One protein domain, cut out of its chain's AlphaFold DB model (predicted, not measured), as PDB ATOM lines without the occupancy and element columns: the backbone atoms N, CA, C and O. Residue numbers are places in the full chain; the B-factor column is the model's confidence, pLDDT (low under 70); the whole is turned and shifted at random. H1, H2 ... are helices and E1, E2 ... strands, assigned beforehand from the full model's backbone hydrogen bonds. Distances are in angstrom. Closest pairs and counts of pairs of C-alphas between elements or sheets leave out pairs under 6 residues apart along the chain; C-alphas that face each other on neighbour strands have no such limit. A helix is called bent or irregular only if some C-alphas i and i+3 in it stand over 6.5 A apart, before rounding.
ATOM      1  N   PHE A  21      16.187  -1.132  42.110       83.25
ATOM      2  CA  PHE A  21      14.856  -1.680  41.890       83.25
ATOM      3  C   PHE A  21      14.726  -3.065  42.510       83.25
ATOM      4  O   PHE A  21      15.714  -3.785  42.671       83.25
ATOM      5  N   ARG A  22      13.500  -3.425  42.869       86.25
ATOM      6  CA  ARG A  22      13.153  -4.748  43.373       86.25
ATOM      7  C   ARG A  22      11.771  -5.125  42.877       86.25
ATOM      8  O   ARG A  22      10.842  -4.337  43.006       86.25
ATOM      9  N   TYR A  23      11.666  -6.334  42.350       87.31
ATOM     10  CA  TYR A  23      10.393  -6.938  41.996       87.31
ATOM     11  C   TYR A  23       9.906  -7.851  43.124       87.31
ATOM     12  O   TYR A  23      10.702  -8.619  43.676       87.31
ATOM     13  N   TYR A  24       8.621  -7.754  43.453       88.56
ATOM     14  CA  TYR A  24       7.925  -8.593  44.422       88.56
ATOM     15  C   TYR A  24       6.936  -9.490  43.671       88.56
ATOM     16  O   TYR A  24       5.892  -9.041  43.212       88.56
ATOM     17  N   GLU A  25       7.300 -10.761  43.490       85.69
ATOM     18  CA  GLU A  25       6.536 -11.714  42.667       85.69
ATOM     19  C   GLU A  25       5.164 -12.065  43.264       85.69
ATOM     20  O   GLU A  25       4.228 -12.371  42.530       85.69
ATOM     21  N   ASP A  26       5.028 -12.017  44.588       89.38
ATOM     22  CA  ASP A  26       3.790 -12.338  45.299       89.38
ATOM     23  C   ASP A  26       2.691 -11.293  45.091       89.38
ATOM     24  O   ASP A  26       1.509 -11.649  45.085       89.38
ATOM     25  N   THR A  27       3.077 -10.030  44.900       89.50
ATOM     26  CA  THR A  27       2.155  -8.913  44.661       89.50
ATOM     27  C   THR A  27       2.177  -8.397  43.224       89.50
ATOM     28  O   THR A  27       1.261  -7.683  42.840       89.50
ATOM     29  N   ASP A  28       3.144  -8.820  42.403       89.69
ATOM     30  CA  ASP A  28       3.419  -8.276  41.064       89.69
ATOM     31  C   ASP A  28       3.816  -6.785  41.066       89.69
ATOM     32  O   ASP A  28       3.567  -6.051  40.105       89.69
ATOM     33  N   ASP A  29       4.505  -6.356  42.129       90.88
ATOM     34  CA  ASP A  29       4.937  -4.970  42.315       90.88
ATOM     35  C   ASP A  29       6.397  -4.755  41.908       90.88
ATOM     36  O   ASP A  29       7.298  -5.518  42.275       90.88
ATOM     37  N   LEU A  30       6.668  -3.641  41.227       89.31
ATOM     38  CA  LEU A  30       8.024  -3.131  41.035       89.31
ATOM     39  C   LEU A  30       8.264  -1.903  41.909       89.31
ATOM     40  O   LEU A  30       7.743  -0.826  41.631       89.31
ATOM     41  N   ALA A  31       9.139  -2.048  42.899       89.94
ATOM     42  CA  ALA A  31       9.634  -0.940  43.700       89.94
ATOM     43  C   ALA A  31      10.914  -0.356  43.099       89.94
ATOM     44  O   ALA A  31      11.864  -1.079  42.787       89.94
ATOM     45  N   VAL A  32      10.968   0.969  42.993       88.38
ATOM     46  CA  VAL A  32      12.143   1.752  42.600       88.38
ATOM     47  C   VAL A  32      12.528   2.653  43.767       88.38
ATOM     48  O   VAL A  32      11.862   3.643  44.057       88.38
ATOM     49  N   TYR A  33      13.628   2.318  44.431       88.38
ATOM     50  CA  TYR A  33      14.187   3.054  45.558       88.38
ATOM     51  C   TYR A  33      15.195   4.091  45.069       88.38
ATOM     52  O   TYR A  33      16.157   3.746  44.385       88.38
ATOM     53  N   PHE A  34      15.006   5.355  45.450       84.75
ATOM     54  CA  PHE A  34      15.953   6.447  45.171       84.75
ATOM     55  C   PHE A  34      16.953   6.669  46.304       84.75
ATOM     56  O   PHE A  34      17.958   7.352  46.126       84.75
ATOM     57  N   VAL A  35      16.672   6.098  47.471       82.75
ATOM     58  CA  VAL A  35      17.563   6.056  48.627       82.75
ATOM     59  C   VAL A  35      17.630   4.625  49.137       82.75
ATOM     60  O   VAL A  35      16.706   3.836  48.945       82.75
ATOM     61  N   LYS A  36      18.720   4.268  49.819       75.44
ATOM     62  CA  LYS A  36      18.838   2.940  50.424       75.44
ATOM     63  C   LYS A  36      17.697   2.728  51.424       75.44
ATOM     64  O   LYS A  36      17.623   3.435  52.424       75.44
ATOM     65  N   ALA A  37      16.856   1.726  51.172       67.19
ATOM     66  CA  ALA A  37      15.783   1.356  52.083       67.19
ATOM     67  C   ALA A  37      16.365   0.938  53.446       67.19
ATOM     68  O   ALA A  37      17.133  -0.025  53.547       67.19
ATOM     69  N   SER A  38      16.008   1.670  54.499       74.06
ATOM     70  CA  SER A  38      16.283   1.305  55.889       74.06
ATOM     71  C   SER A  38      15.099   1.684  56.782       74.06
ATOM     72  O   SER A  38      14.363   2.610  56.438       74.06
ATOM     73  N   PRO A  39      14.893   0.992  57.920       77.81
ATOM     74  CA  PRO A  39      13.821   1.335  58.849       77.81
ATOM     75  C   PRO A  39      13.872   2.816  59.246       77.81
ATOM     76  O   PRO A  39      14.946   3.335  59.545       77.81
ATOM     77  N   GLY A  40      12.717   3.485  59.235       82.00
ATOM     78  CA  GLY A  40      12.596   4.910  59.566       82.00
ATOM     79  C   GLY A  40      12.916   5.885  58.428       82.00
ATOM     80  O   GLY A  40      12.906   7.085  58.664       82.00
ATOM     81  N   VAL A  41      13.205   5.398  57.212       87.19
ATOM     82  CA  VAL A  41      13.370   6.261  56.023       87.19
ATOM     83  C   VAL A  41      12.026   6.691  55.436       87.19
ATOM     84  O   VAL A  41      11.913   7.814  54.959       87.19
ATOM     85  N   ILE A  42      11.031   5.804  55.460       91.19
ATOM     86  CA  ILE A  42       9.676   6.092  54.983       91.19
ATOM     87  C   ILE A  42       8.865   6.633  56.160       91.19
ATOM     88  O   ILE A  42       8.763   5.960  57.186       91.19
ATOM     89  N   ASP A  43       8.308   7.828  55.992       93.12
ATOM     90  CA  ASP A  43       7.412   8.484  56.947       93.12
ATOM     91  C   ASP A  43       5.943   8.263  56.561       93.12
ATOM     92  O   ASP A  43       5.141   7.804  57.375       93.12
ATOM     93  N   TYR A  44       5.600   8.500  55.292       93.00
ATOM     94  CA  TYR A  44       4.259   8.252  54.762       93.00
ATOM     95  C   TYR A  44       4.286   7.867  53.277       93.00
ATOM     96  O   TYR A  44       5.292   8.044  52.584       93.00
ATOM     97  N   CYS A  45       3.160   7.349  52.785       93.31
ATOM     98  CA  CYS A  45       2.966   6.996  51.382       93.31
ATOM     99  C   CYS A  45       1.682   7.636  50.838       93.31
ATOM    100  O   CYS A  45       0.720   7.844  51.580       93.31
ATOM    101  N   GLU A  46       1.657   7.915  49.539       93.31
ATOM    102  CA  GLU A  46       0.514   8.490  48.833       93.31
ATOM    103  C   GLU A  46       0.274   7.754  47.512       93.31
ATOM    104  O   GLU A  46       1.207   7.525  46.739       93.31
ATOM    105  N   ASN A  47      -0.985   7.410  47.234       90.06
ATOM    106  CA  ASN A  47      -1.381   6.885  45.929       90.06
ATOM    107  C   ASN A  47      -1.514   8.046  44.946       90.06
ATOM    108  O   ASN A  47      -2.385   8.901  45.101       90.06
ATOM    109  N   THR A  48      -0.667   8.063  43.922       84.56
ATOM    110  CA  THR A  48      -0.739   9.077  42.853       84.56
ATOM    111  C   THR A  48      -1.649   8.643  41.703       84.56
ATOM    112  O   THR A  48      -2.179   9.481  40.975       84.56
ATOM    113  N   SER A  49      -1.871   7.336  41.574       84.31
ATOM    114  CA  SER A  49      -2.884   6.699  40.734       84.31
ATOM    115  C   SER A  49      -3.220   5.322  41.307       84.31
ATOM    116  O   SER A  49      -2.535   4.876  42.225       84.31
ATOM    117  N   ASP A  50      -4.210   4.634  40.733       85.06
ATOM    118  CA  ASP A  50      -4.618   3.290  41.174       85.06
ATOM    119  C   ASP A  50      -3.443   2.292  41.210       85.06
ATOM    120  O   ASP A  50      -3.367   1.488  42.130       85.06
ATOM    121  N   ASP A  51      -2.492   2.416  40.274       88.31
ATOM    122  CA  ASP A  51      -1.360   1.487  40.138       88.31
ATOM    123  C   ASP A  51      -0.017   2.043  40.664       88.31
ATOM    124  O   ASP A  51       1.023   1.425  40.448       88.31
ATOM    125  N   ILE A  52       0.015   3.248  41.263       90.06
ATOM    126  CA  ILE A  52       1.280   3.916  41.642       90.06
ATOM    127  C   ILE A  52       1.216   4.471  43.065       90.06
ATOM    128  O   ILE A  52       0.537   5.473  43.331       90.06
ATOM    129  N   LEU A  53       2.051   3.902  43.933       91.81
ATOM    130  CA  LEU A  53       2.292   4.364  45.296       91.81
ATOM    131  C   LEU A  53       3.636   5.099  45.373       91.81
ATOM    132  O   LEU A  53       4.666   4.601  44.925       91.81
ATOM    133  N   VAL A  54       3.643   6.288  45.968       92.25
ATOM    134  CA  VAL A  54       4.861   7.073  46.201       92.25
ATOM    135  C   VAL A  54       5.119   7.158  47.695       92.25
ATOM    136  O   VAL A  54       4.239   7.551  48.456       92.25
ATOM    137  N   SER A  55       6.330   6.807  48.116       92.25
ATOM    138  CA  SER A  55       6.757   6.897  49.513       92.25
ATOM    139  C   SER A  55       7.634   8.124  49.735       92.25
ATOM    140  O   SER A  55       8.495   8.434  48.902       92.25
ATOM    141  N   TYR A  56       7.464   8.776  50.884       91.31
ATOM    142  CA  TYR A  56       8.165  10.000  51.268       91.31
ATOM    143  C   TYR A  56       8.895   9.853  52.607       91.31
ATOM    144  O   TYR A  56       8.487   9.067  53.463       91.31
ATOM    145  N   ASP A  57       9.976  10.615  52.787       91.81
ATOM    146  CA  ASP A  57      10.610  10.834  54.090       91.81
ATOM    147  C   ASP A  57       9.915  11.956  54.882       91.81
ATOM    148  O   ASP A  57       9.022  12.643  54.386       91.81
ATOM    149  N   SER A  58      10.378  12.197  56.111       92.44
ATOM    150  CA  SER A  58       9.842  13.242  56.995       92.44
ATOM    151  C   SER A  58      10.082  14.683  56.506       92.44
ATOM    152  O   SER A  58       9.708  15.634  57.187       92.44
ATOM    153  N   ASN A  59      10.787  14.869  55.385       92.00
ATOM    154  CA  ASN A  59      11.058  16.161  54.748       92.00
ATOM    155  C   ASN A  59      10.318  16.299  53.401       92.00
ATOM    156  O   ASN A  59      10.719  17.117  52.563       92.00
ATOM    157  N   ASP A  60       9.281  15.487  53.173       88.88
ATOM    158  CA  ASP A  60       8.520  15.381  51.924       88.88
ATOM    159  C   ASP A  60       9.389  15.031  50.699       88.88
ATOM    160  O   ASP A  60       9.089  15.435  49.567       88.88
ATOM    161  N   LYS A  61      10.517  14.331  50.881       87.31
ATOM    162  CA  LYS A  61      11.355  13.861  49.768       87.31
ATOM    163  C   LYS A  61      10.943  12.460  49.365       87.31
ATOM    164  O   LYS A  61      10.781  11.589  50.206       87.31
ATOM    165  N   ILE A  62      10.820  12.239  48.059       87.25
ATOM    166  CA  ILE A  62      10.469  10.931  47.502       87.25
ATOM    167  C   ILE A  62      11.607   9.949  47.780       87.25
ATOM    168  O   ILE A  62      12.752  10.190  47.382       87.25
ATOM    169  N   VAL A  63      11.281   8.830  48.420       89.81
ATOM    170  CA  VAL A  63      12.237   7.767  48.759       89.81
ATOM    171  C   VAL A  63      12.068   6.535  47.881       89.81
ATOM    172  O   VAL A  63      13.069   5.923  47.499       89.81
ATOM    173  N   SER A  64      10.834   6.207  47.498       90.69
ATOM    174  CA  SER A  64      10.545   5.140  46.542       90.69
ATOM    175  C   SER A  64       9.255   5.382  45.773       90.69
ATOM    176  O   SER A  64       8.406   6.181  46.173       90.69
ATOM    177  N   VAL A  65       9.137   4.678  44.652       90.75
ATOM    178  CA  VAL A  65       7.900   4.523  43.891       90.75
ATOM    179  C   VAL A  65       7.662   3.039  43.698       90.75
ATOM    180  O   VAL A  65       8.561   2.353  43.210       90.75
ATOM    181  N   ASP A  66       6.454   2.592  44.004       91.81
ATOM    182  CA  ASP A  66       6.011   1.223  43.787       91.81
ATOM    183  C   ASP A  66       4.931   1.234  42.696       91.81
ATOM    184  O   ASP A  66       4.053   2.104  42.685       91.81
ATOM    185  N   ILE A  67       5.053   0.318  41.734       90.81
ATOM    186  CA  ILE A  67       4.153   0.193  40.583       90.81
ATOM    187  C   ILE A  67       3.531  -1.202  40.609       90.81
ATOM    188  O   ILE A  67       4.262  -2.182  40.446       90.81
ATOM    189  N   ASP A  68       2.212  -1.261  40.770       90.69
ATOM    190  CA  ASP A  68       1.432  -2.504  40.776       90.69
ATOM    191  C   ASP A  68       1.207  -3.015  39.343       90.69
ATOM    192  O   ASP A  68       1.123  -2.257  38.369       90.69
ATOM    193  N   GLY A  69       1.132  -4.335  39.201       88.88
ATOM    194  CA  GLY A  69       0.774  -5.008  37.962       88.88
ATOM    195  C   GLY A  69       1.812  -4.834  36.860       88.88
ATOM    196  O   GLY A  69       1.456  -4.830  35.673       88.88
ATOM    197  N   ILE A  70       3.089  -4.665  37.219       85.31
ATOM    198  CA  ILE A  70       4.150  -4.304  36.269       85.31
ATOM    199  C   ILE A  70       4.304  -5.345  35.152       85.31
ATOM    200  O   ILE A  70       4.625  -4.986  34.013       85.31
ATOM    201  N   SER A  71       4.004  -6.620  35.433       83.62
ATOM    202  CA  SER A  71       4.055  -7.705  34.446       83.62
ATOM    203  C   SER A  71       3.065  -7.529  33.289       83.62
ATOM    204  O   SER A  71       3.265  -8.086  32.208       83.62
ATOM    205  N   LYS A  72       2.001  -6.738  33.482       83.75
ATOM    206  CA  LYS A  72       1.015  -6.398  32.441       83.75
ATOM    207  C   LYS A  72       1.487  -5.240  31.563       83.75
ATOM    208  O   LYS A  72       0.980  -5.057  30.453       83.75
ATOM    209  N   ILE A  73       2.418  -4.435  32.075       79.81
ATOM    210  CA  ILE A  73       2.893  -3.199  31.449       79.81
ATOM    211  C   ILE A  73       4.156  -3.464  30.626       79.81
ATOM    212  O   ILE A  73       4.269  -2.943  29.513       79.81
ATOM    213  N   LEU A  74       5.078  -4.272  31.158       80.94
ATOM    214  CA  LEU A  74       6.385  -4.554  30.564       80.94
ATOM    215  C   LEU A  74       6.430  -5.932  29.892       80.94
ATOM    216  O   LEU A  74       5.811  -6.886  30.357       80.94
ATOM    217  N   GLN A  75       7.189  -6.048  28.802       77.19
ATOM    218  CA  GLN A  75       7.360  -7.312  28.067       77.19
ATOM    219  C   GLN A  75       8.670  -8.051  28.401       77.19
ATOM    220  O   GLN A  75       9.008  -9.037  27.745       77.19
ATOM    221  N   CYS A  76       9.398  -7.611  29.427       78.25
ATOM    222  CA  CYS A  76      10.585  -8.277  29.972       78.25
ATOM    223  C   CYS A  76      10.249  -9.276  31.097       78.25
ATOM    224  O   CYS A  76       9.143  -9.283  31.639       78.25
ATOM    225  N   HIS A  77      11.202 -10.145  31.452       82.12
ATOM    226  CA  HIS A  77      11.119 -10.902  32.704       82.12
ATOM    227  C   HIS A  77      11.677 -10.079  33.868       82.12
ATOM    228  O   HIS A  77      12.577  -9.254  33.703       82.12
ATOM    229  N   MET A  78      11.173 -10.366  35.066       81.25
ATOM    230  CA  MET A  78      11.545  -9.663  36.298       81.25
ATOM    231  C   MET A  78      12.588 -10.412  37.145       81.25
ATOM    232  O   MET A  78      12.931  -9.971  38.240       81.25
ATOM    233  N   PHE A  79      13.108 -11.544  36.656       78.62
ATOM    234  CA  PHE A  79      14.200 -12.263  37.317       78.62
ATOM    235  C   PHE A  79      15.462 -11.396  37.430       78.62
ATOM    236  O   PHE A  79      15.814 -10.692  36.483       78.62
ATOM    237  N   ASP A  80      16.186 -11.522  38.548       75.69
ATOM    238  CA  ASP A  80      17.494 -10.883  38.779       75.69
ATOM    239  C   ASP A  80      18.623 -11.620  38.030       75.69
ATOM    240  O   ASP A  80      19.620 -12.072  38.594       75.69
ATOM    241  N   VAL A  81      18.426 -11.804  36.725       77.19
ATOM    242  CA  VAL A  81      19.414 -12.335  35.785       77.19
ATOM    243  C   VAL A  81      19.490 -11.403  34.587       77.19
ATOM    244  O   VAL A  81      18.510 -10.777  34.199       77.19
ATOM    245  N   ARG A  82      20.677 -11.283  33.993       79.00
ATOM    246  CA  ARG A  82      20.901 -10.432  32.809       79.00
ATOM    247  C   ARG A  82      20.744 -11.184  31.487       79.00
ATOM    248  O   ARG A  82      21.096 -10.654  30.437       79.00
ATOM    249  N   GLU A  83      20.288 -12.422  31.557       82.12
ATOM    250  CA  GLU A  83      20.105 -13.321  30.422       82.12
ATOM    251  C   GLU A  83      18.645 -13.302  29.998       82.12
ATOM    252  O   GLU A  83      17.794 -12.994  30.812       82.12
ATOM    253  N   GLU A  84      18.359 -13.627  28.743       83.50
ATOM    254  CA  GLU A  84      16.984 -13.803  28.276       83.50
ATOM    255  C   GLU A  84      16.364 -15.056  28.914       83.50
ATOM    256  O   GLU A  84      17.005 -16.109  28.972       83.50
ATOM    257  N   VAL A  85      15.110 -14.962  29.357       83.19
ATOM    258  CA  VAL A  85      14.355 -16.085  29.936       83.19
ATOM    259  C   VAL A  85      13.027 -16.213  29.202       83.19
ATOM    260  O   VAL A  85      12.272 -15.248  29.107       83.19
ATOM    261  N   ASP A  86      12.743 -17.400  28.662       86.88
ATOM    262  CA  ASP A  86      11.515 -17.710  27.914       86.88
ATOM    263  C   ASP A  86      11.190 -16.719  26.777       86.88
ATOM    264  O   ASP A  86      10.035 -16.343  26.564       86.88
ATOM    265  N   GLY A  87      12.206 -16.264  26.038       82.19
ATOM    266  CA  GLY A  87      12.015 -15.300  24.948       82.19
ATOM    267  C   GLY A  87      11.836 -13.851  25.412       82.19
ATOM    268  O   GLY A  87      11.636 -12.961  24.583       82.19
ATOM    269  N   LYS A  88      11.853 -13.600  26.727       81.50
ATOM    270  CA  LYS A  88      11.711 -12.266  27.313       81.50
ATOM    271  C   LYS A  88      13.088 -11.716  27.684       81.50
ATOM    272  O   LYS A  88      13.885 -12.444  28.269       81.50
ATOM    273  N   PRO A  89      13.385 -10.442  27.392       82.62
ATOM    274  CA  PRO A  89      14.632  -9.815  27.822       82.62
ATOM    275  C   PRO A  89      14.619  -9.520  29.333       82.62
ATOM    276  O   PRO A  89      13.540  -9.491  29.933       82.62
ATOM    277  N   PRO A  90      15.780  -9.224  29.945       81.44
ATOM    278  CA  PRO A  90      15.838  -8.749  31.322       81.44
ATOM    279  C   PRO A  90      15.283  -7.329  31.460       81.44
ATOM    280  O   PRO A  90      15.359  -6.519  30.530       81.44
ATOM    281  N   LEU A  91      14.776  -6.996  32.649       79.31
ATOM    282  CA  LEU A  91      14.377  -5.632  32.987       79.31
ATOM    283  C   LEU A  91      15.588  -4.683  32.941       79.31
ATOM    284  O   LEU A  91      16.536  -4.814  33.719       79.31
ATOM    285  N   MET A  92      15.536  -3.684  32.055       76.50
ATOM    286  CA  MET A  92      16.534  -2.617  31.977       76.50
ATOM    287  C   MET A  92      15.953  -1.276  32.414       76.50
ATOM    288  O   MET A  92      15.048  -0.724  31.784       76.50
ATOM    289  N   LEU A  93      16.548  -0.719  33.466       75.62
ATOM    290  CA  LEU A  93      16.200   0.580  34.022       75.62
ATOM    291  C   LEU A  93      17.275   1.611  33.705       75.62
ATOM    292  O   LEU A  93      18.447   1.430  34.026       75.62
ATOM    293  N   ASN A  94      16.857   2.719  33.100       75.25
ATOM    294  CA  ASN A  94      17.703   3.884  32.872       75.25
ATOM    295  C   ASN A  94      17.070   5.113  33.511       75.25
ATOM    296  O   ASN A  94      15.858   5.292  33.457       75.25
ATOM    297  N   SER A  95      17.884   6.003  34.067       73.69
ATOM    298  CA  SER A  95      17.388   7.229  34.690       73.69
ATOM    299  C   SER A  95      18.151   8.448  34.203       73.69
ATOM    300  O   SER A  95      19.375   8.400  34.086       73.69
ATOM    301  N   ILE A  96      17.447   9.557  33.987       77.88
ATOM    302  CA  ILE A  96      18.047  10.852  33.654       77.88
ATOM    303  C   ILE A  96      17.475  11.909  34.593       77.88
ATOM    304  O   ILE A  96      16.259  12.106  34.639       77.88
ATOM    305  N   TYR A  97      18.355  12.600  35.314       77.69
ATOM    306  CA  TYR A  97      17.994  13.729  36.166       77.69
ATOM    307  C   TYR A  97      18.259  15.059  35.455       77.69
ATOM    308  O   TYR A  97      19.381  15.335  35.024       77.69
ATOM    309  N   TYR A  98      17.223  15.888  35.354       77.44
ATOM    310  CA  TYR A  98      17.268  17.229  34.784       77.44
ATOM    311  C   TYR A  98      17.288  18.250  35.916       77.44
ATOM    312  O   TYR A  98      16.263  18.495  36.548       77.44
ATOM    313  N   ARG A  99      18.457  18.855  36.153       77.56
ATOM    314  CA  ARG A  99      18.654  19.833  37.234       77.56
ATOM    315  C   ARG A  99      17.772  21.073  37.074       77.56
ATOM    316  O   ARG A  99      17.203  21.527  38.054       77.56
ATOM    317  N   ASP A 100      17.642  21.588  35.851       85.06
ATOM    318  CA  ASP A 100      16.942  22.855  35.588       85.06
ATOM    319  C   ASP A 100      15.443  22.793  35.906       85.06
ATOM    320  O   ASP A 100      14.839  23.807  36.242       85.06
ATOM    321  N   SER A 101      14.843  21.605  35.805       81.25
ATOM    322  CA  SER A 101      13.423  21.370  36.081       81.25
ATOM    323  C   SER A 101      13.182  20.508  37.319       81.25
ATOM    324  O   SER A 101      12.060  20.051  37.518       81.25
ATOM    325  N   ASP A 102      14.235  20.213  38.085       75.62
ATOM    326  CA  ASP A 102      14.235  19.259  39.201       75.62
ATOM    327  C   ASP A 102      13.457  17.962  38.898       75.62
ATOM    328  O   ASP A 102      12.635  17.488  39.674       75.62
ATOM    329  N   THR A 103      13.656  17.401  37.700       76.31
ATOM    330  CA  THR A 103      12.863  16.263  37.212       76.31
ATOM    331  C   THR A 103      13.733  15.030  37.048       76.31
ATOM    332  O   THR A 103      14.679  15.030  36.256       76.31
ATOM    333  N   LEU A 104      13.360  13.936  37.705       76.81
ATOM    334  CA  LEU A 104      13.896  12.611  37.415       76.81
ATOM    335  C   LEU A 104      12.982  11.892  36.423       76.81
ATOM    336  O   LEU A 104      11.780  11.783  36.646       76.81
ATOM    337  N   LYS A 105      13.547  11.393  35.323       77.94
ATOM    338  CA  LYS A 105      12.844  10.500  34.395       77.94
ATOM    339  C   LYS A 105      13.451   9.117  34.488       77.94
ATOM    340  O   LYS A 105      14.644   8.968  34.228       77.94
ATOM    341  N   VAL A 106      12.625   8.135  34.820       76.50
ATOM    342  CA  VAL A 106      12.979   6.715  34.797       76.50
ATOM    343  C   VAL A 106      12.383   6.100  33.534       76.50
ATOM    344  O   VAL A 106      11.229   6.359  33.196       76.50
ATOM    345  N   TYR A 107      13.198   5.345  32.811       77.06
ATOM    346  CA  TYR A 107      12.853   4.668  31.572       77.06
ATOM    347  C   TYR A 107      12.970   3.166  31.781       77.06
ATOM    348  O   TYR A 107      14.051   2.660  32.090       77.06
ATOM    349  N   PHE A 108      11.861   2.481  31.545       76.19
ATOM    350  CA  PHE A 108      11.795   1.036  31.405       76.19
ATOM    351  C   PHE A 108      12.004   0.746  29.924       76.19
ATOM    352  O   PHE A 108      11.168   1.116  29.095       76.19
ATOM    353  N   ILE A 109      13.171   0.218  29.568       67.44
ATOM    354  CA  ILE A 109      13.472  -0.110  28.175       67.44
ATOM    355  C   ILE A 109      13.261  -1.610  28.009       67.44
ATOM    356  O   ILE A 109      14.139  -2.396  28.352       67.44
ATOM    357  N   ASP A 110      12.106  -1.993  27.463       59.09
ATOM    358  CA  ASP A 110      11.958  -3.300  26.823       59.09
ATOM    359  C   ASP A 110      12.970  -3.345  25.661       59.09
ATOM    360  O   ASP A 110      13.015  -2.435  24.828       59.09
ATOM    361  N   PHE A 111      13.861  -4.334  25.648       50.75
ATOM    362  CA  PHE A 111      14.963  -4.413  24.684       50.75
ATOM    363  C   PHE A 111      14.471  -4.324  23.222       50.75
ATOM    364  O   PHE A 111      13.514  -4.994  22.841       50.75
ATOM    365  N   ILE A 112      15.159  -3.544  22.378       49.44
ATOM    366  CA  ILE A 112      14.995  -3.584  20.915       49.44
ATOM    367  C   ILE A 112      16.181  -4.337  20.306       49.44
ATOM    368  O   ILE A 112      17.303  -3.827  20.352       49.44
ATOM    369  N   PRO A 113      15.931  -5.432  19.571       43.12
ATOM    370  CA  PRO A 113      16.772  -5.811  18.453       43.12
ATOM    371  C   PRO A 113      15.967  -5.716  17.145       43.12
ATOM    372  O   PRO A 113      15.026  -6.470  16.914       43.12
ATOM    373  N   SER A 114      16.408  -4.816  16.257       37.75
ATOM    374  CA  SER A 114      15.923  -4.529  14.889       37.75
ATOM    375  C   SER A 114      14.874  -3.412  14.707       37.75
ATOM    376  O   SER A 114      14.112  -3.051  15.597       37.75
ATOM    377  N   ALA A 115      14.940  -2.786  13.530       37.75
ATOM    378  CA  ALA A 115      14.606  -1.393  13.222       37.75
ATOM    379  C   ALA A 115      13.113  -0.979  13.253       37.75
ATOM    380  O   ALA A 115      12.752   0.002  12.604       37.75
ATOM    381  N   SER A 116      12.230  -1.684  13.967       40.38
ATOM    382  CA  SER A 116      10.780  -1.459  13.838       40.38
ATOM    383  C   SER A 116       9.925  -1.716  15.085       40.38
ATOM    384  O   SER A 116       8.742  -2.018  14.929       40.38
ATOM    385  N   THR A 117      10.450  -1.593  16.308       43.19
ATOM    386  CA  THR A 117       9.640  -1.876  17.513       43.19
ATOM    387  C   THR A 117       9.261  -0.618  18.289       43.19
ATOM    388  O   THR A 117      10.085   0.247  18.585       43.19
ATOM    389  N   VAL A 118       7.971  -0.532  18.611       40.56
ATOM    390  CA  VAL A 118       7.340   0.520  19.409       40.56
ATOM    391  C   VAL A 118       7.877   0.469  20.841       40.56
ATOM    392  O   VAL A 118       7.493  -0.402  21.615       40.56
ATOM    393  N   CYS A 119       8.723   1.431  21.220       40.88
ATOM    394  CA  CYS A 119       9.021   1.695  22.627       40.88
ATOM    395  C   CYS A 119       7.739   2.133  23.341       40.88
ATOM    396  O   CYS A 119       7.246   3.243  23.104       40.88
ATOM    397  N   ARG A 120       7.217   1.318  24.264       42.25
ATOM    398  CA  ARG A 120       6.242   1.814  25.239       42.25
ATOM    399  C   ARG A 120       6.983   2.627  26.286       42.25
ATOM    400  O   ARG A 120       7.609   2.117  27.203       42.25
ATOM    401  N   LYS A 121       6.949   3.940  26.094       43.97
ATOM    402  CA  LYS A 121       7.562   4.901  27.000       43.97
ATOM    403  C   LYS A 121       6.617   5.163  28.171       43.97
ATOM    404  O   LYS A 121       5.742   6.019  28.057       43.97
ATOM    405  N   LEU A 122       6.816   4.482  29.296       47.62
ATOM    406  CA  LEU A 122       6.235   4.928  30.561       47.62
ATOM    407  C   LEU A 122       7.119   6.055  31.107       47.62
ATOM    408  O   LEU A 122       8.262   5.824  31.491       47.62
ATOM    409  N   ILE A 123       6.630   7.297  31.054       50.56
ATOM    410  CA  ILE A 123       7.308   8.425  31.701       50.56
ATOM    411  C   ILE A 123       6.659   8.621  33.056       50.56
ATOM    412  O   ILE A 123       5.577   9.199  33.138       50.56
ATOM    413  N   LEU A 124       7.361   8.228  34.110       51.91
ATOM    414  CA  LEU A 124       7.015   8.699  35.436       51.91
ATOM    415  C   LEU A 124       7.484  10.159  35.547       51.91
ATOM    416  O   LEU A 124       8.685  10.439  35.508       51.91
ATOM    417  N   ARG A 125       6.542  11.108  35.582       48.38
ATOM    418  CA  ARG A 125       6.826  12.505  35.937       48.38
ATOM    419  C   ARG A 125       6.316  12.725  37.343       48.38
ATOM    420  O   ARG A 125       5.111  12.767  37.542       48.38
ATOM    421  N   ILE A 126       7.240  12.891  38.277       51.16
ATOM    422  CA  ILE A 126       6.903  13.324  39.624       51.16
ATOM    423  C   ILE A 126       7.329  14.783  39.733       51.16
ATOM    424  O   ILE A 126       8.508  15.103  39.587       51.16
TER     425      ILE A 126
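AT A GLANCE: This is residues 21 to 126 of the 128 residues of an uncharacterized protein of Rhizophagus irregularis (UniProt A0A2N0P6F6). There is little regular structure: a strongly twisted five-stranded sheet and a separate two-strand hairpin, E6 and E7, with long unnamed stretches before and after the hairpin. The 106 printed residues, 42 in named elements, are mostly strand, in the order E1 E2 E3 E4 E5 H1 E6 E7; the sheet, E1 - E2 - E5 - E4 - E3, is antiparallel. It is compact, radius of gyration of the C-alphas 14.9 A, spanning 45 by 37 by 25 A.

HOW THE PARTS SIT: Start at E1, residues 21 to 24, in a hairpin with E2, 29 to 33: N 22 and O 31, 2.9 A, are within hydrogen-bond range. E3, 44 to 49, E4, 52 to 56, and E5, 62 to 67, make a meander, each strand the antiparallel neighbour of the one before; with E2 beside E5 (N 32 to O 65, 2.8 A) it is a Greek key. H1, 70 to 73, too short for an O i to N i+4 pair, only grazes the sheet. E6, 93 to 98, and E7, 103 to 108, are apart from its strands, E6 from E1 only just, at 8.3 A.

IN THESE COORDINATES: Find C-alpha 21 at (14.856, -1.680, 41.890), where E1 begins; E7, 16.3 A long, ends at C-alpha 108, (11.795, 1.036, 31.405).

THE WHOLE: The printed part has no cut; the link from H1 to E6 is long; residues 37 and 109 to 126 are under pLDDT 70.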